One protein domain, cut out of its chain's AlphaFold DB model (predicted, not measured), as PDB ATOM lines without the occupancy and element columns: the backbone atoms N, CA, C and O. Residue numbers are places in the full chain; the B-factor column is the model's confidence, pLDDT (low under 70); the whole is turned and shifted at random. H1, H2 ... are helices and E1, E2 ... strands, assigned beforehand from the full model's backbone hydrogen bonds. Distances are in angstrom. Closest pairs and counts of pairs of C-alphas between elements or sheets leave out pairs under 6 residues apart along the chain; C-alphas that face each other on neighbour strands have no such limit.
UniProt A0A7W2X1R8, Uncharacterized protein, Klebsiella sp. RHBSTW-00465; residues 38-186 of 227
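This is residues 38 to 186 of the 227 residues of an uncharacterized protein of Klebsiella sp. RHBSTW-00465 (UniProt A0A7W2X1R8). A closed barrel of seven strands, E1, E2, E3, E10, E6, E5 and E11, forms one lobe, and a small twisted sheet of four strands with H3 over one face forms a second lobe beside it, the two meeting where E4 comes next to E11. H1 packs on the outside of the barrel over E1 and E2, and the short H2 follows it toward H3. The printed part has 149 residues with three named helices and eleven named strands, in the order E1 E2 E3 H1 H2 E4 E5 E6 E7 H3 E8 E9 E10 E11; the class is mixed, helices and strands. The barrel is mixed, and the sheet, of order E4 E7 E9 E8, is antiparallel throughout. The whole is compact, with a radius of gyration of the C-alphas of 15.2 A and spans of 46 by 37 by 23 A.

E1, residues 38 to 50, starts at C-alpha 38 at (36.152, -45.800, -30.996), is 31.9 A long and bends by 75 degrees at residue 44. E2, residues 57 to 63, is 19.4 A long, and E3 is residues 66 to 70. H1 is residues 75 to 82, 10.3 A long, and H2 is residues 86 to 89. E4, residues 95 to 98, E5, residues 103 to 106, E6, residues 111 to 114, and E7, residues 118 to 122, follow. H3, residues 131 to 139, is 12.0 A long and begins at C-alpha 131 at (12.857, -10.028, -21.165). E8 is residues 143 to 146, E9, residues 151 to 157, is 19.5 A long, and E10, residues 161 to 166, is 16.3 A long. E11, residues 174 to 185, is 27.0 A long, bends by 87 degrees at residue 177 and ends at C-alpha 185 at (40.946, -41.647, -32.089).

Round the barrel run E1, E2, E3, E10, E6, E5 and E11, and back to E1. E1, E2 and E3 form a meander, each strand the antiparallel neighbour of the one before, with N 47 and O 60 at 2.9 A and N 61 and O 68 at 3.0 A. E3 and E10 are antiparallel, with N 67 and O 165 at 2.9 A, and so are E10 and E6, with N 112 and O 162 at 2.9 A. The hairpin E5 and E6 has N 105 and O 113 at 2.9 A. E5 and E11 are parallel, with N 104 and O 182 at 2.9 A, and E11 and E1 are antiparallel, with N 43 and O 179 at 2.8 A. H1 is on the barrel, outside it, at a height of 7.0 A; its closest C-alphas to E2 are those of Ala 78 and Leu 59, 4.8 A apart. The closest C-alphas of E4 and E11, Ser 96 and Phe 176, are 5.6 A apart. In the other sheet the antiparallel pairs have N 96 and O 121 at 2.8 A for E4 and E7, N 120 and O 155 at 2.9 A for E7 and E9, and N 145 and O 152 at 2.8 A for the hairpin E8 and E9. E7, H3 and E8 make a split strand-helix-strand unit, two strands of one sheet with a helix between them along the chain and E9 between them in the sheet, and its crossover is right-handed. H3 is on this sheet at a height of 9.9 A and runs along the strands, at 15 degrees to E9 on the local plane; its closest C-alphas to E9 are those of Leu 137 and Leu 153, 7.4 A apart. H2 and H3 are close but not clearly touching, with the C-alphas of Val 89 and Glu 133 6.4 A apart. In H1 and H3 every O i to N i+4 pair is within hydrogen-bond range; H2 is too short for such a pair.

The two C-alphas farthest apart, those of Ser 108 and Arg 127, are 46.9 A apart. The printed part has no cut, and no link is long. The mean pLDDT of the printed part is 85.6, with values under 70 at residues 51 to 56, residues 146 to 150 and residue 169.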
ATOM      1  N   ILE A  38      37.336 -46.473 -31.528       86.56
ATOM      2  CA  ILE A  38      36.152 -45.800 -30.996       86.56
ATOM      3  C   ILE A  38      36.179 -45.910 -29.472       86.56
ATOM      4  O   ILE A  38      36.171 -47.007 -28.917       86.56
ATOM      5  N   ASP A  39      36.199 -44.765 -28.805       89.81
ATOM      6  CA  ASP A  39      36.041 -44.628 -27.359       89.81
ATOM      7  C   ASP A  39      34.786 -43.792 -27.065       89.81
ATOM      8  O   ASP A  39      34.271 -43.096 -27.937       89.81
ATOM      9  N   LYS A  40      34.266 -43.875 -25.844       91.31
ATOM     10  CA  LYS A  40      33.098 -43.105 -25.400       91.31
ATOM     11  C   LYS A  40      33.441 -42.298 -24.167       91.31
ATOM     12  O   LYS A  40      34.126 -42.808 -23.279       91.31
ATOM     13  N   ASP A  41      32.918 -41.086 -24.097       92.56
ATOM     14  CA  ASP A  41      32.975 -40.252 -22.900       92.56
ATOM     15  C   ASP A  41      31.595 -39.653 -22.620       92.56
ATOM     16  O   ASP A  41      30.787 -39.499 -23.538       92.56
ATOM     17  N   SER A  42      31.321 -39.335 -21.359       91.69
ATOM     18  CA  SER A  42      30.089 -38.659 -20.950       91.69
ATOM     19  C   SER A  42      30.443 -37.256 -20.493       91.69
ATOM     20  O   SER A  42      31.129 -37.092 -19.489       91.69
ATOM     21  N   LEU A  43      29.986 -36.247 -21.228       91.50
ATOM     22  CA  LEU A  43      30.135 -34.841 -20.868       91.50
ATOM     23  C   LEU A  43      29.082 -34.472 -19.833       91.50
ATOM     24  O   LEU A  43      27.909 -34.730 -20.068       91.50
ATOM     25  N   TYR A  44      29.469 -33.843 -18.730       90.56
ATOM     26  CA  TYR A  44      28.538 -33.481 -17.652       90.56
ATOM     27  C   TYR A  44      28.659 -32.024 -17.197       90.56
ATOM     28  O   TYR A  44      27.811 -31.546 -16.446       90.56
ATOM     29  N   ALA A  45      29.706 -31.310 -17.609       91.56
ATOM     30  CA  ALA A  45      29.909 -29.934 -17.180       91.56
ATOM     31  C   ALA A  45      30.619 -29.064 -18.219       91.56
ATOM     32  O   ALA A  45      31.234 -29.535 -19.178       91.56
ATOM     33  N   MET A  46      30.523 -27.755 -18.001       91.75
ATOM     34  CA  MET A  46      31.234 -26.713 -18.729       91.75
ATOM     35  C   MET A  46      31.969 -25.799 -17.758       91.75
ATOM     36  O   MET A  46      31.463 -25.431 -16.693       91.75
ATOM     37  N   ARG A  47      33.157 -25.371 -18.173       89.81
ATOM     38  CA  ARG A  47      33.973 -24.400 -17.446       89.81
ATOM     39  C   ARG A  47      34.476 -23.320 -18.392       89.81
ATOM     40  O   ARG A  47      34.847 -23.611 -19.526       89.81
ATOM     41  N   ALA A  48      34.519 -22.091 -17.899       89.06
ATOM     42  CA  ALA A  48      35.228 -20.998 -18.543       89.06
ATOM     43  C   ALA A  48      36.480 -20.697 -17.718       89.06
ATOM     44  O   ALA A  48      36.393 -20.516 -16.504       89.06
ATOM     45  N   SER A  49      37.641 -20.675 -18.364       80.25
ATOM     46  CA  SER A  49      38.910 -20.326 -17.728       80.25
ATOM     47  C   SER A  49      39.508 -19.096 -18.390       80.25
ATOM     48  O   SER A  49      39.644 -19.065 -19.611       80.25
ATOM     49  N   SER A  50      39.928 -18.121 -17.590       70.06
ATOM     50  CA  SER A  50      40.784 -17.037 -18.065       70.06
ATOM     51  C   SER A  50      42.231 -17.505 -17.962       70.06
ATOM     52  O   SER A  50      42.753 -17.697 -16.863       70.06
ATOM     53  N   ASN A  51      42.876 -17.768 -19.096       56.97
ATOM     54  CA  ASN A  51      44.300 -18.069 -19.095       56.97
ATOM     55  C   ASN A  51      45.021 -16.721 -19.013       56.97
ATOM     56  O   ASN A  51      44.986 -15.973 -19.978       56.97
ATOM     57  N   GLY A  52      45.662 -16.377 -17.892       49.47
ATOM     58  CA  GLY A  52      46.223 -15.031 -17.651       49.47
ATOM     59  C   GLY A  52      47.238 -14.502 -18.688       49.47
ATOM     60  O   GLY A  52      47.645 -13.348 -18.597       49.47
ATOM     61  N   MET A  53      47.639 -15.318 -19.670       49.72
ATOM     62  CA  MET A  53      48.464 -14.932 -20.825       49.72
ATOM     63  C   MET A  53      47.657 -14.611 -22.096       49.72
ATOM     64  O   MET A  53      48.125 -13.843 -22.935       49.72
ATOM     65  N   GLU A  54      46.455 -15.163 -22.254       53.69
ATOM     66  CA  GLU A  54      45.557 -14.884 -23.374       53.69
ATOM     67  C   GLU A  54      44.444 -13.953 -22.888       53.69
ATOM     68  O   GLU A  54      43.730 -14.248 -21.938       53.69
ATOM     69  N   LYS A  55      44.242 -12.810 -23.552       58.44
ATOM     70  CA  LYS A  55      43.172 -11.853 -23.202       58.44
ATOM     71  C   LYS A  55      41.741 -12.407 -23.374       58.44
ATOM     72  O   LYS A  55      40.793 -11.633 -23.286       58.44
ATOM     73  N   ARG A  56      41.566 -13.694 -23.688       69.50
ATOM     74  CA  ARG A  56      40.277 -14.313 -24.017       69.50
ATOM     75  C   ARG A  56      40.013 -15.507 -23.117       69.50
ATOM     76  O   ARG A  56      40.923 -16.279 -22.821       69.50
ATOM     77  N   ASN A  57      38.762 -15.652 -22.693       84.44
ATOM     78  CA  ASN A  57      38.354 -16.806 -21.911       84.44
ATOM     79  C   ASN A  57      38.286 -18.043 -22.807       84.44
ATOM     80  O   ASN A  57      37.877 -17.982 -23.965       84.44
ATOM     81  N   THR A  58      38.678 -19.181 -22.252       87.81
ATOM     82  CA  THR A  58      38.613 -20.471 -22.927       87.81
ATOM     83  C   THR A  58      37.461 -21.288 -22.367       87.81
ATOM     84  O   THR A  58      37.345 -21.456 -21.153       87.81
ATOM     85  N   LEU A  59      36.633 -21.837 -23.252       92.00
ATOM     86  CA  LEU A  59      35.595 -22.795 -22.891       92.00
ATOM     87  C   LEU A  59      36.207 -24.196 -22.807       92.00
ATOM     88  O   LEU A  59      36.954 -24.608 -23.692       92.00
ATOM     89  N   SER A  60      35.886 -24.958 -21.765       93.06
ATOM     90  CA  SER A  60      36.105 -26.404 -21.776       93.06
ATOM     91  C   SER A  60      34.827 -27.173 -21.478       93.06
ATOM     92  O   SER A  60      34.084 -26.802 -20.569       93.06
ATOM     93  N   LEU A  61      34.626 -28.280 -22.195       92.81
ATOM     94  CA  LEU A  61      33.643 -29.304 -21.838       92.81
ATOM     95  C   LEU A  61      34.328 -30.340 -20.947       92.81
ATOM     96  O   LEU A  61      35.450 -30.760 -21.232       92.81
ATOM     97  N   VAL A  62      33.676 -30.742 -19.868       93.44
ATOM     98  CA  VAL A  62      34.220 -31.674 -18.881       93.44
ATOM     99  C   VAL A  62      33.448 -32.980 -18.973       93.44
ATOM    100  O   VAL A  62      32.220 -32.984 -18.864       93.44
ATOM    101  N   GLY A  63      34.180 -34.070 -19.194       92.94
ATOM    102  CA  GLY A  63      33.646 -35.421 -19.205       92.94
ATOM    103  C   GLY A  63      34.218 -36.316 -18.113       92.94
ATOM    104  O   GLY A  63      35.061 -35.920 -17.298       92.94
ATOM    105  N   ASP A  64      33.732 -37.551 -18.085       92.50
ATOM    106  CA  ASP A  64      34.152 -38.571 -17.126       92.50
ATOM    107  C   ASP A  64      35.629 -38.928 -17.284       92.50
ATOM    108  O   ASP A  64      36.326 -39.099 -16.278       92.50
ATOM    109  N   LYS A  65      36.112 -39.008 -18.529       92.69
ATOM    110  CA  LYS A  65      37.491 -39.397 -18.860       92.69
ATOM    111  C   LYS A  65      38.366 -38.212 -19.245       92.69
ATOM    112  O   LYS A  65      39.543 -38.174 -18.867       92.69
ATOM    113  N   TYR A  66      37.822 -37.266 -20.004       94.00
ATOM    114  CA  TYR A  66      38.602 -36.205 -20.627       94.00
ATOM    115  C   TYR A  66      38.047 -34.812 -20.355       94.00
ATOM    116  O   TYR A  66      36.898 -34.607 -19.968       94.00
ATOM    117  N   THR A  67      38.896 -33.817 -20.580       93.94
ATOM    118  CA  THR A  67      38.486 -32.421 -20.672       93.94
ATOM    119  C   THR A  67      38.803 -31.886 -22.061       93.94
ATOM    120  O   THR A  67      39.905 -32.067 -22.577       93.94
ATOM    121  N   TYR A  68      37.822 -31.232 -22.667       93.31
ATOM    122  CA  TYR A  68      37.839 -30.774 -24.049       93.31
ATOM    123  C   TYR A  68      37.998 -29.263 -24.051       93.31
ATOM    124  O   TYR A  68      37.016 -28.540 -23.910       93.31
ATOM    125  N   GLN A  69      39.231 -28.781 -24.169       93.12
ATOM    126  CA  GLN A  69      39.498 -27.351 -24.264       93.12
ATOM    127  C   GLN A  69      39.163 -26.880 -25.678       93.12
ATOM    128  O   GLN A  69      39.870 -27.226 -26.625       93.12
ATOM    129  N   ILE A  70      38.085 -26.114 -25.819       92.19
ATOM    130  CA  ILE A  70      37.610 -25.601 -27.101       92.19
ATOM    131  C   ILE A  70      38.489 -24.422 -27.519       92.19
ATOM    132  O   ILE A  70      38.691 -23.481 -26.754       92.19
ATOM    133  N   THR A  71      39.011 -24.487 -28.742       89.19
ATOM    134  CA  THR A  71      39.858 -23.447 -29.344       89.19
ATOM    135  C   THR A  71      39.193 -22.745 -30.527       89.19
ATOM    136  O   THR A  71      39.813 -21.873 -31.126       89.19
ATOM    137  N   SER A  72      37.973 -23.139 -30.902       87.12
ATOM    138  CA  SER A  72      37.191 -22.483 -31.953       87.12
ATOM    139  C   SER A  72      35.699 -22.483 -31.633       87.12
ATOM    140  O   SER A  72      35.176 -23.488 -31.152       87.12
ATOM    141  N   ASP A  73      35.014 -21.387 -31.974       83.94
ATOM    142  CA  ASP A  73      33.543 -21.252 -31.951       83.94
ATOM    143  C   ASP A  73      32.920 -21.249 -30.533       83.94
ATOM    144  O   ASP A  73      31.704 -21.329 -30.361       83.94
ATOM    145  N   GLY A  74      33.751 -21.129 -29.490       84.81
ATOM    146  CA  GLY A  74      33.352 -21.189 -28.078       84.81
ATOM    147  C   GLY A  74      33.639 -19.918 -27.274       84.81
ATOM    148  O   GLY A  74      33.309 -19.862 -26.092       84.81
ATOM    149  N   GLU A  75      34.257 -18.904 -27.880       87.06
ATOM    150  CA  GLU A  75      34.772 -17.718 -27.188       87.06
ATOM    151  C   GLU A  75      33.654 -16.862 -26.587       87.06
ATOM    152  O   GLU A  75      33.725 -16.491 -25.419       87.06
ATOM    153  N   ALA A  76      32.584 -16.599 -27.346       88.00
ATOM    154  CA  ALA A  76      31.463 -15.786 -26.869       88.00
ATOM    155  C   ALA A  76      30.771 -16.427 -25.657       88.00
ATOM    156  O   ALA A  76      30.436 -15.750 -24.683       88.00
ATOM    157  N   LEU A  77      30.612 -17.752 -25.690       89.50
ATOM    158  CA  LEU A  77      30.071 -18.508 -24.572       89.50
ATOM    159  C   LEU A  77      31.037 -18.545 -23.379       89.50
ATOM    160  O   LEU A  77      30.596 -18.411 -22.238       89.50
ATOM    161  N   ALA A  78      32.343 -18.691 -23.619       90.19
ATOM    162  CA  ALA A  78      33.351 -18.614 -22.564       90.19
ATOM    163  C   ALA A  78      33.296 -17.260 -21.846       90.19
ATOM    164  O   ALA A  78      33.264 -17.215 -20.618       90.19
ATOM    165  N   ASP A  79      33.230 -16.168 -22.609       88.56
ATOM    166  CA  ASP A  79      33.143 -14.806 -22.085       88.56
ATOM    167  C   ASP A  79      31.843 -14.575 -21.315       88.56
ATOM    168  O   ASP A  79      31.855 -13.961 -20.250       88.56
ATOM    169  N   PHE A  80      30.721 -15.102 -21.808       88.12
ATOM    170  CA  PHE A  80      29.447 -15.066 -21.095       88.12
ATOM    171  C   PHE A  80      29.514 -15.795 -19.747       88.12
ATOM    172  O   PHE A  80      29.120 -15.232 -18.727       88.12
ATOM    173  N   LEU A  81      30.057 -17.015 -19.720       88.00
ATOM    174  CA  LEU A  81      30.173 -17.826 -18.503       88.00
ATOM    175  C   LEU A  81      31.216 -17.286 -17.512       88.00
ATOM    176  O   LEU A  81      31.114 -17.544 -16.309       88.00
ATOM    177  N   ALA A  82      32.218 -16.550 -17.994       86.69
ATOM    178  CA  ALA A  82      33.260 -15.954 -17.164       86.69
ATOM    179  C   ALA A  82      32.784 -14.719 -16.378       86.69
ATOM    180  O   ALA A  82      33.413 -14.370 -15.380       86.69
ATOM    181  N   LYS A  83      31.679 -14.074 -16.778       85.06
ATOM    182  CA  LYS A  83      31.113 -12.925 -16.052       85.06
ATOM    183  C   LYS A  83      30.727 -13.321 -14.623       85.06
ATOM    184  O   LYS A  83      30.049 -14.329 -14.401       85.06
ATOM    185  N   GLU A  84      31.157 -12.534 -13.638       76.94
ATOM    186  CA  GLU A  84      30.877 -12.807 -12.219       76.94
ATOM    187  C   GLU A  84      29.381 -12.722 -11.899       76.94
ATOM    188  O   GLU A  84      28.865 -13.516 -11.114       76.94
ATOM    189  N   ASP A  85      28.668 -11.812 -12.560       80.00
ATOM    190  CA  ASP A  85      27.254 -11.522 -12.341       80.00
ATOM    191  C   ASP A  85      26.303 -12.387 -13.181       80.00
ATOM    192  O   ASP A  85      25.086 -12.245 -13.054       80.00
ATOM    193  N   VAL A  86      26.819 -13.312 -14.002       82.06
ATOM    194  CA  VAL A  86      25.981 -14.137 -14.886       82.06
ATOM    195  C   VAL A  86      24.915 -14.909 -14.107       82.06
ATOM    196  O   VAL A  86      23.757 -14.919 -14.513       82.06
ATOM    197  N   GLY A  87      25.273 -15.455 -12.939       80.88
ATOM    198  CA  GLY A  87      24.364 -16.206 -12.065       80.88
ATOM    199  C   GLY A  87      23.281 -15.355 -11.395       80.88
ATOM    200  O   GLY A  87      22.297 -15.898 -10.906       80.88
ATOM    201  N   ASN A  88      23.428 -14.024 -11.389       84.06
ATOM    202  CA  ASN A  88      22.419 -13.111 -10.841       84.06
ATOM    203  C   ASN A  88      21.283 -12.837 -11.835       84.06
ATOM    204  O   ASN A  88      20.235 -12.319 -11.450       84.06
ATOM    205  N   VAL A  89      21.511 -13.104 -13.124       84.44
ATOM    206  CA  VAL A  89      20.550 -12.816 -14.198       84.44
ATOM    207  C   VAL A  89      20.077 -14.090 -14.882       84.44
ATOM    208  O   VAL A  89      18.907 -14.180 -15.238       84.44
ATOM    209  N   ILE A  90      20.976 -15.054 -15.061       88.81
ATOM    210  CA  ILE A  90      20.724 -16.326 -15.723       88.81
ATOM    211  C   ILE A  90      20.916 -17.436 -14.699       88.81
ATOM    212  O   ILE A  90      22.003 -17.599 -14.144       88.81
ATOM    213  N   ASP A  91      19.874 -18.233 -14.487       88.44
ATOM    214  CA  ASP A  91      20.012 -19.456 -13.708       88.44
ATOM    215  C   ASP A  91      20.648 -20.531 -14.591       88.44
ATOM    216  O   ASP A  91      20.009 -21.167 -15.429       88.44
ATOM    217  N   ILE A  92      21.953 -20.705 -14.405       84.88
ATOM    218  CA  ILE A  92      22.790 -21.649 -15.146       84.88
ATOM    219  C   ILE A  92      22.285 -23.098 -15.094       84.88
ATOM    220  O   ILE A  92      22.669 -23.879 -15.959       84.88
ATOM    221  N   ASN A  93      21.419 -23.466 -14.141       86.00
ATOM    222  CA  ASN A  93      20.849 -24.812 -14.059       86.00
ATOM    223  C   ASN A  93      19.853 -25.111 -15.191       86.00
ATOM    224  O   ASN A  93      19.572 -26.276 -15.468       86.00
ATOM    225  N   TYR A  94      19.336 -24.081 -15.869       88.81
ATOM    226  CA  TYR A  94      18.506 -24.247 -17.066       88.81
ATOM    227  C   TYR A  94      19.321 -24.442 -18.346       88.81
ATOM    228  O   TYR A  94      18.730 -24.658 -19.408       88.81
ATOM    229  N   LEU A  95      20.656 -24.371 -18.271       89.62
ATOM    230  CA  LEU A  95      21.517 -24.721 -19.392       89.62
ATOM    231  C   LEU A  95      21.593 -26.240 -19.530       89.62
ATOM    232  O   LEU A  95      21.972 -26.956 -18.606       89.62
ATOM    233  N   SER A  96      21.280 -26.725 -20.721       87.62
ATOM    234  CA  SER A  96      21.414 -28.121 -21.092       87.62
ATOM    235  C   SER A  96      22.326 -28.253 -22.299       87.62
ATOM    236  O   SER A  96      22.414 -27.356 -23.137       87.62
ATOM    237  N   PHE A  97      23.054 -29.359 -22.353       89.31
ATOM    238  CA  PHE A  97      23.993 -29.645 -23.420       89.31
ATOM    239  C   PHE A  97      23.418 -30.734 -24.318       89.31
ATOM    240  O   PHE A  97      23.010 -31.795 -23.843       89.31
ATOM    241  N   TYR A  98      23.436 -30.485 -25.619       85.31
ATOM    242  CA  TYR A  98      23.015 -31.432 -26.632       85.31
ATOM    243  C   TYR A  98      24.096 -31.555 -27.703       85.31
ATOM    244  O   TYR A  98      24.444 -30.595 -28.386       85.31
ATOM    245  N   ALA A  99      24.630 -32.763 -27.868       78.44
ATOM    246  CA  ALA A  99      25.626 -33.062 -28.897       78.44
ATOM    247  C   ALA A  99      25.107 -34.004 -29.992       78.44
ATOM    248  O   ALA A  99      25.891 -34.427 -30.834       78.44
ATOM    249  N   GLY A 100      23.811 -34.337 -30.032       70.94
ATOM    250  CA  GLY A 100      23.252 -35.252 -31.036       70.94
ATOM    251  C   GLY A 100      24.078 -36.536 -31.231       70.94
ATOM    252  O   GLY A 100      24.608 -37.098 -30.275       70.94
ATOM    253  N   LEU A 101      24.221 -36.985 -32.484       71.50
ATOM    254  CA  LEU A 101      25.102 -38.097 -32.880       71.50
ATOM    255  C   LEU A 101      26.532 -37.625 -33.217       71.50
ATOM    256  O   LEU A 101      27.192 -38.205 -34.081       71.50
ATOM    257  N   THR A 102      27.003 -36.551 -32.581       82.25
ATOM    258  CA  THR A 102      28.315 -35.975 -32.885       82.25
ATOM    259  C   THR A 102      29.438 -36.911 -32.443       82.25
ATOM    260  O   THR A 102      29.480 -37.397 -31.309       82.25
ATOM    261  N   THR A 103      30.386 -37.118 -33.349       89.19
ATOM    262  CA  THR A 103      31.651 -37.805 -33.103       89.19
ATOM    263  C   THR A 103      32.774 -36.781 -33.101       89.19
ATOM    264  O   THR A 103      32.845 -35.905 -33.966       89.19
ATOM    265  N   PHE A 104      33.668 -36.892 -32.125       92.94
ATOM    266  CA  PHE A 104      34.900 -36.119 -32.091       92.94
ATOM    267  C   PHE A 104      36.026 -36.958 -32.675       92.94
ATOM    268  O   PHE A 104      36.406 -37.987 -32.113       92.94
ATOM    269  N   HIS A 105      36.582 -36.496 -33.787       92.88
ATOM    270  CA  HIS A 105      37.782 -37.079 -34.364       92.88
ATOM    271  C   HIS A 105      38.988 -36.527 -33.618       92.88
ATOM    272  O   HIS A 105      39.155 -35.312 -33.559       92.88
ATOM    273  N   VAL A 106      39.808 -37.397 -33.038       93.50
ATOM    274  CA  VAL A 106      40.971 -37.030 -32.228       93.50
ATOM    275  C   VAL A 106      42.231 -37.523 -32.919       93.50
ATOM    276  O   VAL A 106      42.396 -38.719 -33.141       93.50
ATOM    277  N   ASN A 107      43.153 -36.616 -33.215       89.25
ATOM    278  CA  ASN A 107      44.412 -36.984 -33.844       89.25
ATOM    279  C   ASN A 107      45.472 -37.445 -32.836       89.25
ATOM    280  O   ASN A 107      45.356 -37.266 -31.621       89.25
ATOM    281  N   SER A 108      46.574 -37.968 -33.366       83.38
ATOM    282  CA  SER A 108      47.750 -38.397 -32.589       83.38
ATOM    283  C   SER A 108      48.400 -37.319 -31.698       83.38
ATOM    284  O   SER A 108      49.214 -37.651 -30.841       83.38
ATOM    285  N   LYS A 109      48.058 -36.032 -31.868       87.19
ATOM    286  CA  LYS A 109      48.509 -34.909 -31.022       87.19
ATOM    287  C   LYS A 109      47.441 -34.460 -30.018       87.19
ATOM    288  O   LYS A 109      47.522 -33.341 -29.515       87.19
ATOM    289  N   HIS A 110      46.427 -35.289 -29.773       89.56
ATOM    290  CA  HIS A 110      45.284 -34.987 -28.912       89.56
ATOM    291  C   HIS A 110      44.477 -33.756 -29.343       89.56
ATOM    292  O   HIS A 110      43.749 -33.188 -28.538       89.56
ATOM    293  N   LYS A 111      44.562 -33.326 -30.606       93.50
ATOM    294  CA  LYS A 111      43.642 -32.308 -31.124       93.50
ATOM    295  C   LYS A 111      42.371 -32.986 -31.589       93.50
ATOM    296  O   LYS A 111      42.461 -34.032 -32.231       93.50
ATOM    297  N   PHE A 112      41.227 -32.387 -31.295       94.00
ATOM    298  CA  PHE A 112      39.938 -32.910 -31.718       94.00
ATOM    299  C   PHE A 112      39.180 -31.937 -32.620       94.00
ATOM    300  O   PHE A 112      39.388 -30.724 -32.551       94.00
ATOM    301  N   SER A 113      38.285 -32.485 -33.436       93.88
ATOM    302  CA  SER A 113      37.287 -31.750 -34.215       93.88
ATOM    303  C   SER A 113      35.964 -32.510 -34.223       93.88
ATOM    304  O   SER A 113      35.965 -33.733 -34.387       93.88
ATOM    305  N   SER A 114      34.845 -31.806 -34.068       92.06
ATOM    306  CA  SER A 114      33.511 -32.386 -34.200       92.06
ATOM    307  C   SER A 114      33.124 -32.558 -35.672       92.06
ATOM    308  O   SER A 114      33.474 -31.741 -36.521       92.06
ATOM    309  N   ASN A 115      32.385 -33.625 -35.979       89.06
ATOM    310  CA  ASN A 115      31.775 -33.839 -37.298       89.06
ATOM    311  C   ASN A 115      30.380 -33.199 -37.442       89.06
ATOM    312  O   ASN A 115      29.755 -33.303 -38.496       89.06
ATOM    313  N   GLY A 116      29.883 -32.575 -36.378       86.38
ATOM    314  CA  GLY A 116      28.550 -32.008 -36.294       86.38
ATOM    315  C   GLY A 116      28.480 -30.870 -35.279       86.38
ATOM    316  O   GLY A 116      29.452 -30.627 -34.545       86.38
ATOM    317  N   PRO A 117      27.342 -30.158 -35.260       88.38
ATOM    318  CA  PRO A 117      27.139 -29.056 -34.347       88.38
ATOM    319  C   PRO A 117      26.961 -29.548 -32.911       88.38
ATOM    320  O   PRO A 117      26.407 -30.616 -32.653       88.38
ATOM    321  N   ILE A 118      27.382 -28.706 -31.978       90.19
ATOM    322  CA  ILE A 118      27.102 -28.846 -30.557       90.19
ATOM    323  C   ILE A 118      26.177 -27.710 -30.157       90.19
ATOM    324  O   ILE A 118      26.400 -26.553 -30.520       90.19
ATOM    325  N   GLU A 119      25.147 -28.040 -29.396       91.62
ATOM    326  CA  GLU A 119      24.129 -27.101 -28.969       91.62
ATOM    327  C   GLU A 119      24.082 -27.016 -27.455       91.62
ATOM    328  O   GLU A 119      24.190 -28.009 -26.733       91.62
ATOM    329  N   ILE A 120      23.916 -25.795 -26.976       91.69
ATOM    330  CA  ILE A 120      23.627 -25.517 -25.582       91.69
ATOM    331  C   ILE A 120      22.316 -24.774 -25.568       91.69
ATOM    332  O   ILE A 120      22.198 -23.703 -26.165       91.69
ATOM    333  N   SER A 121      21.333 -25.349 -24.900       90.69
ATOM    334  CA  SER A 121      20.026 -24.740 -24.787       90.69
ATOM    335  C   SER A 121      19.777 -24.204 -23.397       90.69
ATOM    336  O   SER A 121      20.225 -24.766 -22.405       90.69
ATOM    337  N   TYR A 122      19.047 -23.102 -23.335       90.88
ATOM    338  CA  TYR A 122      18.502 -22.548 -22.112       90.88
ATOM    339  C   TYR A 122      16.993 -22.782 -22.111       90.88
ATOM    340  O   TYR A 122      16.263 -22.151 -22.884       90.88
ATOM    341  N   ILE A 123      16.534 -23.707 -21.264       87.56
ATOM    342  CA  ILE A 123      15.134 -24.144 -21.214       87.56
ATOM    343  C   ILE A 123      14.579 -23.942 -19.808       87.56
ATOM    344  O   ILE A 123      14.918 -24.678 -18.881       87.56
ATOM    345  N   VAL A 124      13.644 -23.005 -19.669       87.06
ATOM    346  CA  VAL A 124      12.927 -22.759 -18.411       87.06
ATOM    347  C   VAL A 124      11.589 -23.505 -18.436       87.06
ATOM    348  O   VAL A 124      10.740 -23.275 -19.303       87.06
ATOM    349  N   ARG A 125      11.407 -24.461 -17.513       82.50
ATOM    350  CA  ARG A 125      10.258 -25.397 -17.503       82.50
ATOM    351  C   ARG A 125       9.170 -25.071 -16.479       82.50
ATOM    352  O   ARG A 125       8.116 -25.700 -16.482       82.50
ATOM    353  N   ASP A 126       9.387 -24.108 -15.618       85.12
ATOM    354  CA  ASP A 126       8.500 -23.763 -14.508       85.12
ATOM    355  C   ASP A 126       7.885 -22.365 -14.664       85.12
ATOM    356  O   ASP A 126       6.843 -22.077 -14.081       85.12
ATOM    357  N   ARG A 127       8.477 -21.511 -15.505       87.56
ATOM    358  CA  ARG A 127       8.000 -20.153 -15.790       87.56
ATOM    359  C   ARG A 127       8.326 -19.703 -17.213       87.56
ATOM    360  O   ARG A 127       9.066 -20.359 -17.942       87.56
ATOM    361  N   GLN A 128       7.791 -18.546 -17.597       84.62
ATOM    362  CA  GLN A 128       8.211 -17.867 -18.822       84.62
ATOM    363  C   GLN A 128       9.585 -17.209 -18.651       84.62
ATOM    364  O   GLN A 128       9.959 -16.769 -17.557       84.62
ATOM    365  N   LEU A 129      10.320 -17.109 -19.760       86.75
ATOM    366  CA  LEU A 129      11.551 -16.332 -19.814       86.75
ATOM    367  C   LEU A 129      11.250 -14.843 -19.671       86.75
ATOM    368  O   LEU A 129      10.430 -14.290 -20.407       86.75
ATOM    369  N   THR A 130      11.975 -14.192 -18.770       89.31
ATOM    370  CA  THR A 130      11.934 -12.740 -18.619       89.31
ATOM    371  C   THR A 130      12.615 -12.053 -19.803       89.31
ATOM    372  O   THR A 130      13.535 -12.595 -20.419       89.31
ATOM    373  N   GLU A 131      12.211 -10.819 -20.107       88.25
ATOM    374  CA  GLU A 131      12.857 -10.028 -21.165       88.25
ATOM    375  C   GLU A 131      14.343  -9.780 -20.885       88.25
ATOM    376  O   GLU A 131      15.158  -9.795 -21.806       88.25
ATOM    377  N   LYS A 132      14.723  -9.635 -19.609       90.25
ATOM    378  CA  LYS A 132      16.124  -9.470 -19.211       90.25
ATOM    379  C   LYS A 132      16.958 -10.710 -19.550       90.25
ATOM    380  O   LYS A 132      18.048 -10.569 -20.098       90.25
ATOM    381  N   GLU A 133      16.444 -11.910 -19.272       90.25
ATOM    382  CA  GLU A 133      17.116 -13.166 -19.636       90.25
ATOM    383  C   GLU A 133      17.279 -13.288 -21.151       90.25
ATOM    384  O   GLU A 133      18.381 -13.555 -21.629       90.25
ATOM    385  N   LYS A 134      16.206 -13.028 -21.914       90.06
ATOM    386  CA  LYS A 134      16.248 -13.061 -23.384       90.06
ATOM    387  C   LYS A 134      17.307 -12.106 -23.925       90.06
ATOM    388  O   LYS A 134      18.128 -12.517 -24.737       90.06
ATOM    389  N   GLN A 135      17.321 -10.857 -23.460       90.25
ATOM    390  CA  GLN A 135      18.283  -9.849 -23.911       90.25
ATOM    391  C   GLN A 135      19.728 -10.265 -23.622       90.25
ATOM    392  O   GLN A 135      20.572 -10.180 -24.514       90.25
ATOM    393  N   VAL A 136      20.015 -10.749 -22.410       90.94
ATOM    394  CA  VAL A 136      21.370 -11.173 -22.022       90.94
ATOM    395  C   VAL A 136      21.835 -12.388 -22.822       90.94
ATOM    396  O   VAL A 136      22.974 -12.404 -23.296       90.94
ATOM    397  N   LEU A 137      20.968 -13.385 -23.018       91.50
ATOM    398  CA  LEU A 137      21.295 -14.587 -23.788       91.50
ATOM    399  C   LEU A 137      21.483 -14.263 -25.278       91.50
ATOM    400  O   LEU A 137      22.483 -14.673 -25.865       91.50
ATOM    401  N   ILE A 138      20.589 -13.468 -25.877       92.19
ATOM    402  CA  ILE A 138      20.694 -13.054 -27.287       92.19
ATOM    403  C   ILE A 138      21.965 -12.235 -27.524       92.19
ATOM    404  O   ILE A 138      22.701 -12.504 -28.473       92.19
ATOM    405  N   ALA A 139      22.275 -11.287 -26.635       90.38
ATOM    406  CA  ALA A 139      23.510 -10.503 -26.709       90.38
ATOM    407  C   ALA A 139      24.777 -11.368 -26.568       90.38
ATOM    408  O   ALA A 139      25.845 -10.973 -27.030       90.38
ATOM    409  N   SER A 140      24.654 -12.546 -25.953       88.81
ATOM    410  CA  SER A 140      25.738 -13.522 -25.785       88.81
ATOM    411  C   SER A 140      25.800 -14.558 -26.917       88.81
ATOM    412  O   SER A 140      26.622 -15.468 -26.869       88.81
ATOM    413  N   GLY A 141      24.955 -14.426 -27.946       91.00
ATOM    414  CA  GLY A 141      24.970 -15.263 -29.148       91.00
ATOM    415  C   GLY A 141      23.914 -16.370 -29.195       91.00
ATOM    416  O   GLY A 141      23.843 -17.085 -30.196       91.00
ATOM    417  N   PHE A 142      23.068 -16.510 -28.168       93.19
ATOM    418  CA  PHE A 142      21.944 -17.444 -28.223       93.19
ATOM    419  C   PHE A 142      20.883 -16.956 -29.212       93.19
ATOM    420  O   PHE A 142      20.631 -15.760 -29.362       93.19
ATOM    421  N   ARG A 143      20.211 -17.895 -29.872       92.00
ATOM    422  CA  ARG A 143      19.119 -17.607 -30.800       92.00
ATOM    423  C   ARG A 143      17.820 -18.159 -30.257       92.00
ATOM    424  O   ARG A 143      17.779 -19.285 -29.773       92.00
ATOM    425  N   LEU A 144      16.767 -17.356 -30.357       88.56
ATOM    426  CA  LEU A 144      15.426 -17.781 -30.001       88.56
ATOM    427  C   LEU A 144      14.940 -18.826 -31.009       88.56
ATOM    428  O   LEU A 144      14.854 -18.549 -32.205       88.56
ATOM    429  N   TYR A 145      14.605 -20.002 -30.504       83.88
ATOM    430  CA  TYR A 145      13.916 -21.055 -31.219       83.88
ATOM    431  C   TYR A 145      12.473 -21.106 -30.709       83.88
ATOM    432  O   TYR A 145      12.217 -21.279 -29.515       83.88
ATOM    433  N   GLN A 146      11.519 -20.868 -31.607       68.00
ATOM    434  CA  GLN A 146      10.098 -20.963 -31.285       68.00
ATOM    435  C   GLN A 146       9.648 -22.402 -31.546       68.00
ATOM    436  O   GLN A 146       9.391 -22.767 -32.689       68.00
ATOM    437  N   GLY A 147       9.618 -23.219 -30.492       60.56
ATOM    438  CA  GLY A 147       8.906 -24.498 -30.493       60.56
ATOM    439  C   GLY A 147       7.433 -24.315 -30.110       60.56
ATOM    440  O   GLY A 147       7.065 -23.282 -29.550       60.56
ATOM    441  N   ASP A 148       6.612 -25.333 -30.380       51.59
ATOM    442  CA  ASP A 148       5.144 -25.277 -30.267       51.59
ATOM    443  C   ASP A 148       4.613 -24.953 -28.859       51.59
ATOM    444  O   ASP A 148       3.508 -24.431 -28.732       51.59
ATOM    445  N   GLU A 149       5.382 -25.209 -27.794       58.09
ATOM    446  CA  GLU A 149       4.873 -25.043 -26.426       58.09
ATOM    447  C   GLU A 149       5.639 -24.020 -25.577       58.09
ATOM    448  O   GLU A 149       5.018 -23.404 -24.706       58.09
ATOM    449  N   ARG A 150       6.947 -23.781 -25.811       65.75
ATOM    450  CA  ARG A 150       7.758 -22.779 -25.079       65.75
ATOM    451  C   ARG A 150       8.955 -22.260 -25.886       65.75
ATOM    452  O   ARG A 150       9.586 -23.041 -26.594       65.75
ATOM    453  N   PRO A 151       9.316 -20.971 -25.738       73.81
ATOM    454  CA  PRO A 151      10.528 -20.426 -26.338       73.81
ATOM    455  C   PRO A 151      11.780 -21.043 -25.706       73.81
ATOM    456  O   PRO A 151      11.961 -20.986 -24.490       73.81
ATOM    457  N   GLU A 152      12.660 -21.570 -26.548       87.56
ATOM    458  CA  GLU A 152      13.985 -22.071 -26.187       87.56
ATOM    459  C   GLU A 152      15.045 -21.113 -26.739       87.56
ATOM    460  O   GLU A 152      14.872 -20.534 -27.810       87.56
ATOM    461  N   LEU A 153      16.145 -20.909 -26.015       92.06
ATOM    462  CA  LEU A 153      17.301 -20.187 -26.546       92.06
ATOM    463  C   LEU A 153      18.450 -21.155 -26.760       92.06
ATOM    464  O   LEU A 153      18.879 -21.808 -25.817       92.06
ATOM    465  N   ILE A 154      18.961 -21.212 -27.987       92.44
ATOM    466  CA  ILE A 154      19.989 -22.169 -28.398       92.44
ATOM    467  C   ILE A 154      21.255 -21.418 -28.801       92.44
ATOM    468  O   ILE A 154      21.227 -20.540 -29.666       92.44
ATOM    469  N   TYR A 155      22.376 -21.782 -28.190       92.94
ATOM    470  CA  TYR A 155      23.716 -21.448 -28.650       92.94
ATOM    471  C   TYR A 155      24.257 -22.636 -29.447       92.94
ATOM    472  O   TYR A 155      24.413 -23.729 -28.905       92.94
ATOM    473  N   ARG A 156      24.516 -22.436 -30.742       91.81
ATOM    474  CA  ARG A 156      24.987 -23.487 -31.652       91.81
ATOM    475  C   ARG A 156      26.428 -23.214 -32.063       91.81
ATOM    476  O   ARG A 156      26.697 -22.187 -32.679       91.81
ATOM    477  N   MET A 157      27.304 -24.173 -31.790       91.19
ATOM    478  CA  MET A 157      28.669 -24.227 -32.311       91.19
ATOM    479  C   MET A 157      28.698 -25.206 -33.480       91.19
ATOM    480  O   MET A 157      28.331 -26.364 -33.305       91.19
ATOM    481  N   ASN A 158      29.089 -24.766 -34.674       86.38
ATOM    482  CA  ASN A 158      28.995 -25.589 -35.887       86.38
ATOM    483  C   ASN A 158      30.255 -26.423 -36.130       86.38
ATOM    484  O   ASN A 158      30.157 -27.549 -36.610       86.38
ATOM    485  N   TYR A 159      31.425 -25.875 -35.792       83.50
ATOM    486  CA  TYR A 159      32.724 -26.502 -36.043       83.50
ATOM    487  C   TYR A 159      33.595 -26.401 -34.795       83.50
ATOM    488  O   TYR A 159      34.484 -25.550 -34.682       83.50
ATOM    489  N   VAL A 160      33.321 -27.274 -33.828       90.50
ATOM    490  CA  VAL A 160      34.062 -27.283 -32.569       90.50
ATOM    491  C   VAL A 160      35.372 -28.016 -32.781       90.50
ATOM    492  O   VAL A 160      35.400 -29.185 -33.164       90.50
ATOM    493  N   SER A 161      36.472 -27.330 -32.504       92.81
ATOM    494  CA  SER A 161      37.800 -27.922 -32.469       92.81
ATOM    495  C   SER A 161      38.512 -27.523 -31.192       92.81
ATOM    496  O   SER A 161      38.171 -26.529 -30.543       92.81
ATOM    497  N   GLY A 162      39.491 -28.326 -30.802       93.56
ATOM    498  CA  GLY A 162      40.148 -28.108 -29.534       93.56
ATOM    499  C   GLY A 162      41.264 -29.080 -29.230       93.56
ATOM    500  O   GLY A 162      41.733 -29.839 -30.083       93.56
ATOM    501  N   VAL A 163      41.680 -29.049 -27.971       93.44
ATOM    502  CA  VAL A 163      42.677 -29.956 -27.412       93.44
ATOM    503  C   VAL A 163      42.012 -30.832 -26.361       93.44
ATOM    504  O   VAL A 163      41.360 -30.348 -25.436       93.44
ATOM    505  N   LEU A 164      42.182 -32.138 -26.522       93.25
ATOM    506  CA  LEU A 164      41.790 -33.158 -25.569       93.25
ATOM    507  C   LEU A 164      42.867 -33.255 -24.487       93.25
ATOM    508  O   LEU A 164      44.042 -33.471 -24.783       93.25
ATOM    509  N   GLN A 165      42.465 -33.123 -23.233       91.50
ATOM    510  CA  GLN A 165      43.333 -33.273 -22.073       91.50
ATOM    511  C   GLN A 165      42.808 -34.396 -21.184       91.50
ATOM    512  O   GLN A 165      41.603 -34.664 -21.141       91.50
ATOM    513  N   SER A 166      43.706 -35.044 -20.443       87.75
ATOM    514  CA  SER A 166      43.299 -35.887 -19.320       87.75
ATOM    515  C   SER A 166      42.451 -35.068 -18.351       87.75
ATOM    516  O   SER A 166      42.719 -33.877 -18.163       87.75
ATOM    517  N   LYS A 167      41.447 -35.700 -17.735       85.44
ATOM    518  CA  LYS A 167      40.577 -35.039 -16.761       85.44
ATOM    519  C   LYS A 167      41.402 -34.270 -15.729       85.44
ATOM    520  O   LYS A 167      42.201 -34.858 -14.999       85.44
ATOM    521  N   SER A 168      41.203 -32.956 -15.680       73.69
ATOM    522  CA  SER A 168      41.842 -32.084 -14.697       73.69
ATOM    523  C   SER A 168      40.827 -31.594 -13.674       73.69
ATOM    524  O   SER A 168      39.678 -31.308 -14.005       73.69
ATOM    525  N   GLY A 169      41.256 -31.515 -12.412       67.19
ATOM    526  CA  GLY A 169      40.454 -30.916 -11.350       67.19
ATOM    527  C   GLY A 169      40.227 -29.425 -11.607       67.19
ATOM    528  O   GLY A 169      41.097 -28.734 -12.135       67.19
ATOM    529  N   GLY A 170      39.052 -28.927 -11.238       71.38
ATOM    530  CA  GLY A 170      38.663 -27.528 -11.388       71.38
ATOM    531  C   GLY A 170      37.253 -27.305 -10.851       71.38
ATOM    532  O   GLY A 170      36.534 -28.265 -10.588       71.38
ATOM    533  N   LYS A 171      36.869 -26.041 -10.653       77.25
ATOM    534  CA  LYS A 171      35.479 -25.700 -10.333       77.25
ATOM    535  C   LYS A 171      34.686 -25.587 -11.630       77.25
ATOM    536  O   LYS A 171      34.988 -24.727 -12.457       77.25
ATOM    537  N   ASP A 172      33.685 -26.441 -11.776       83.38
ATOM    538  CA  ASP A 172      32.754 -26.394 -12.897       83.38
ATOM    539  C   ASP A 172      31.830 -25.182 -12.755       83.38
ATOM    540  O   ASP A 172      31.351 -24.875 -11.661       83.38
ATOM    541  N   LYS A 173      31.610 -24.461 -13.859       80.19
ATOM    542  CA  LYS A 173      30.734 -23.282 -13.862       80.19
ATOM    543  C   LYS A 173      29.287 -23.686 -14.099       80.19
ATOM    544  O   LYS A 173      28.399 -23.072 -13.528       80.19
ATOM    545  N   VAL A 174      29.064 -24.702 -14.930       81.38
ATOM    546  CA  VAL A 174      27.744 -25.243 -15.267       81.38
ATOM    547  C   VAL A 174      27.824 -26.759 -15.209       81.38
ATOM    548  O   VAL A 174      28.751 -27.337 -15.774       81.38
ATOM    549  N   THR A 175      26.851 -27.393 -14.558       84.38
ATOM    550  CA  THR A 175      26.665 -28.850 -14.570       84.38
ATOM    551  C   THR A 175      25.342 -29.157 -15.258       84.38
ATOM    552  O   THR A 175      24.359 -28.460 -15.027       84.38
ATOM    553  N   PHE A 176      25.313 -30.179 -16.102       84.62
ATOM    554  CA  PHE A 176      24.134 -30.599 -16.853       84.62
ATOM    555  C   PHE A 176      23.999 -32.123 -16.845       84.62
ATOM    556  O   PHE A 176      24.888 -32.848 -16.396       84.62
ATOM    557  N   LEU A 177      22.858 -32.619 -17.331       82.31
ATOM    558  CA  LEU A 177      22.636 -34.056 -17.477       82.31
ATOM    559  C   LEU A 177      23.690 -34.668 -18.412       82.31
ATOM    560  O   LEU A 177      23.864 -34.149 -19.515       82.31
ATOM    561  N   PRO A 178      24.357 -35.767 -18.015       86.06
ATOM    562  CA  PRO A 178      25.432 -36.338 -18.808       86.06
ATOM    563  C   PRO A 178      25.020 -36.662 -20.248       86.06
ATOM    564  O   PRO A 178      24.036 -37.364 -20.483       86.06
ATOM    565  N   ALA A 179      25.810 -36.189 -21.209       86.81
ATOM    566  CA  ALA A 179      25.638 -36.434 -22.632       86.81
ATOM    567  C   ALA A 179      26.789 -37.293 -23.160       86.81
ATOM    568  O   ALA A 179      27.959 -36.916 -23.074       86.81
ATOM    569  N   THR A 180      26.468 -38.458 -23.721       89.25
ATOM    570  CA  THR A 180      27.476 -39.359 -24.286       89.25
ATOM    571  C   THR A 180      27.948 -38.866 -25.648       89.25
ATOM    572  O   THR A 180      27.138 -38.608 -26.534       89.25
ATOM    573  N   ILE A 181      29.264 -38.819 -25.835       90.00
ATOM    574  CA  ILE A 181      29.915 -38.546 -27.115       90.00
ATOM    575  C   ILE A 181      30.798 -39.720 -27.531       90.00
ATOM    576  O   ILE A 181      31.369 -40.430 -26.695       90.00
ATOM    577  N   ASN A 182      30.929 -39.909 -28.843       91.56
ATOM    578  CA  ASN A 182      31.876 -40.862 -29.408       91.56
ATOM    579  C   ASN A 182      33.179 -40.144 -29.764       91.56
ATOM    580  O   ASN A 182      33.176 -39.051 -30.328       91.56
ATOM    581  N   LEU A 183      34.298 -40.786 -29.456       91.81
ATOM    582  CA  LEU A 183      35.644 -40.343 -29.778       91.81
ATOM    583  C   LEU A 183      36.220 -41.314 -30.796       91.81
ATOM    584  O   LEU A 183      36.470 -42.472 -30.470       91.81
ATOM    585  N   GLU A 184      36.470 -40.841 -32.005       92.50
ATOM    586  CA  GLU A 184      37.231 -41.592 -32.991       92.50
ATOM    587  C   GLU A 184      38.688 -41.144 -32.916       92.50
ATOM    588  O   GLU A 184      39.051 -40.066 -33.382       92.50
ATOM    589  N   LYS A 185      39.525 -41.950 -32.267       88.75
ATOM    590  CA  LYS A 185      40.946 -41.647 -32.089       88.75
ATOM    591  C   LYS A 185      41.741 -42.264 -33.229       88.75
ATOM    592  O   LYS A 185      41.608 -43.464 -33.481       88.75
ATOM    593  N   GLU A 186      42.585 -41.457 -33.866       84.12
ATOM    594  CA  GLU A 186      43.569 -41.936 -34.833       84.12
ATOM    595  C   GLU A 186      44.397 -43.068 -34.222       84.12
ATOM    596  O   GLU A 186      44.896 -42.960 -33.095       84.12
TER     597      GLU A 186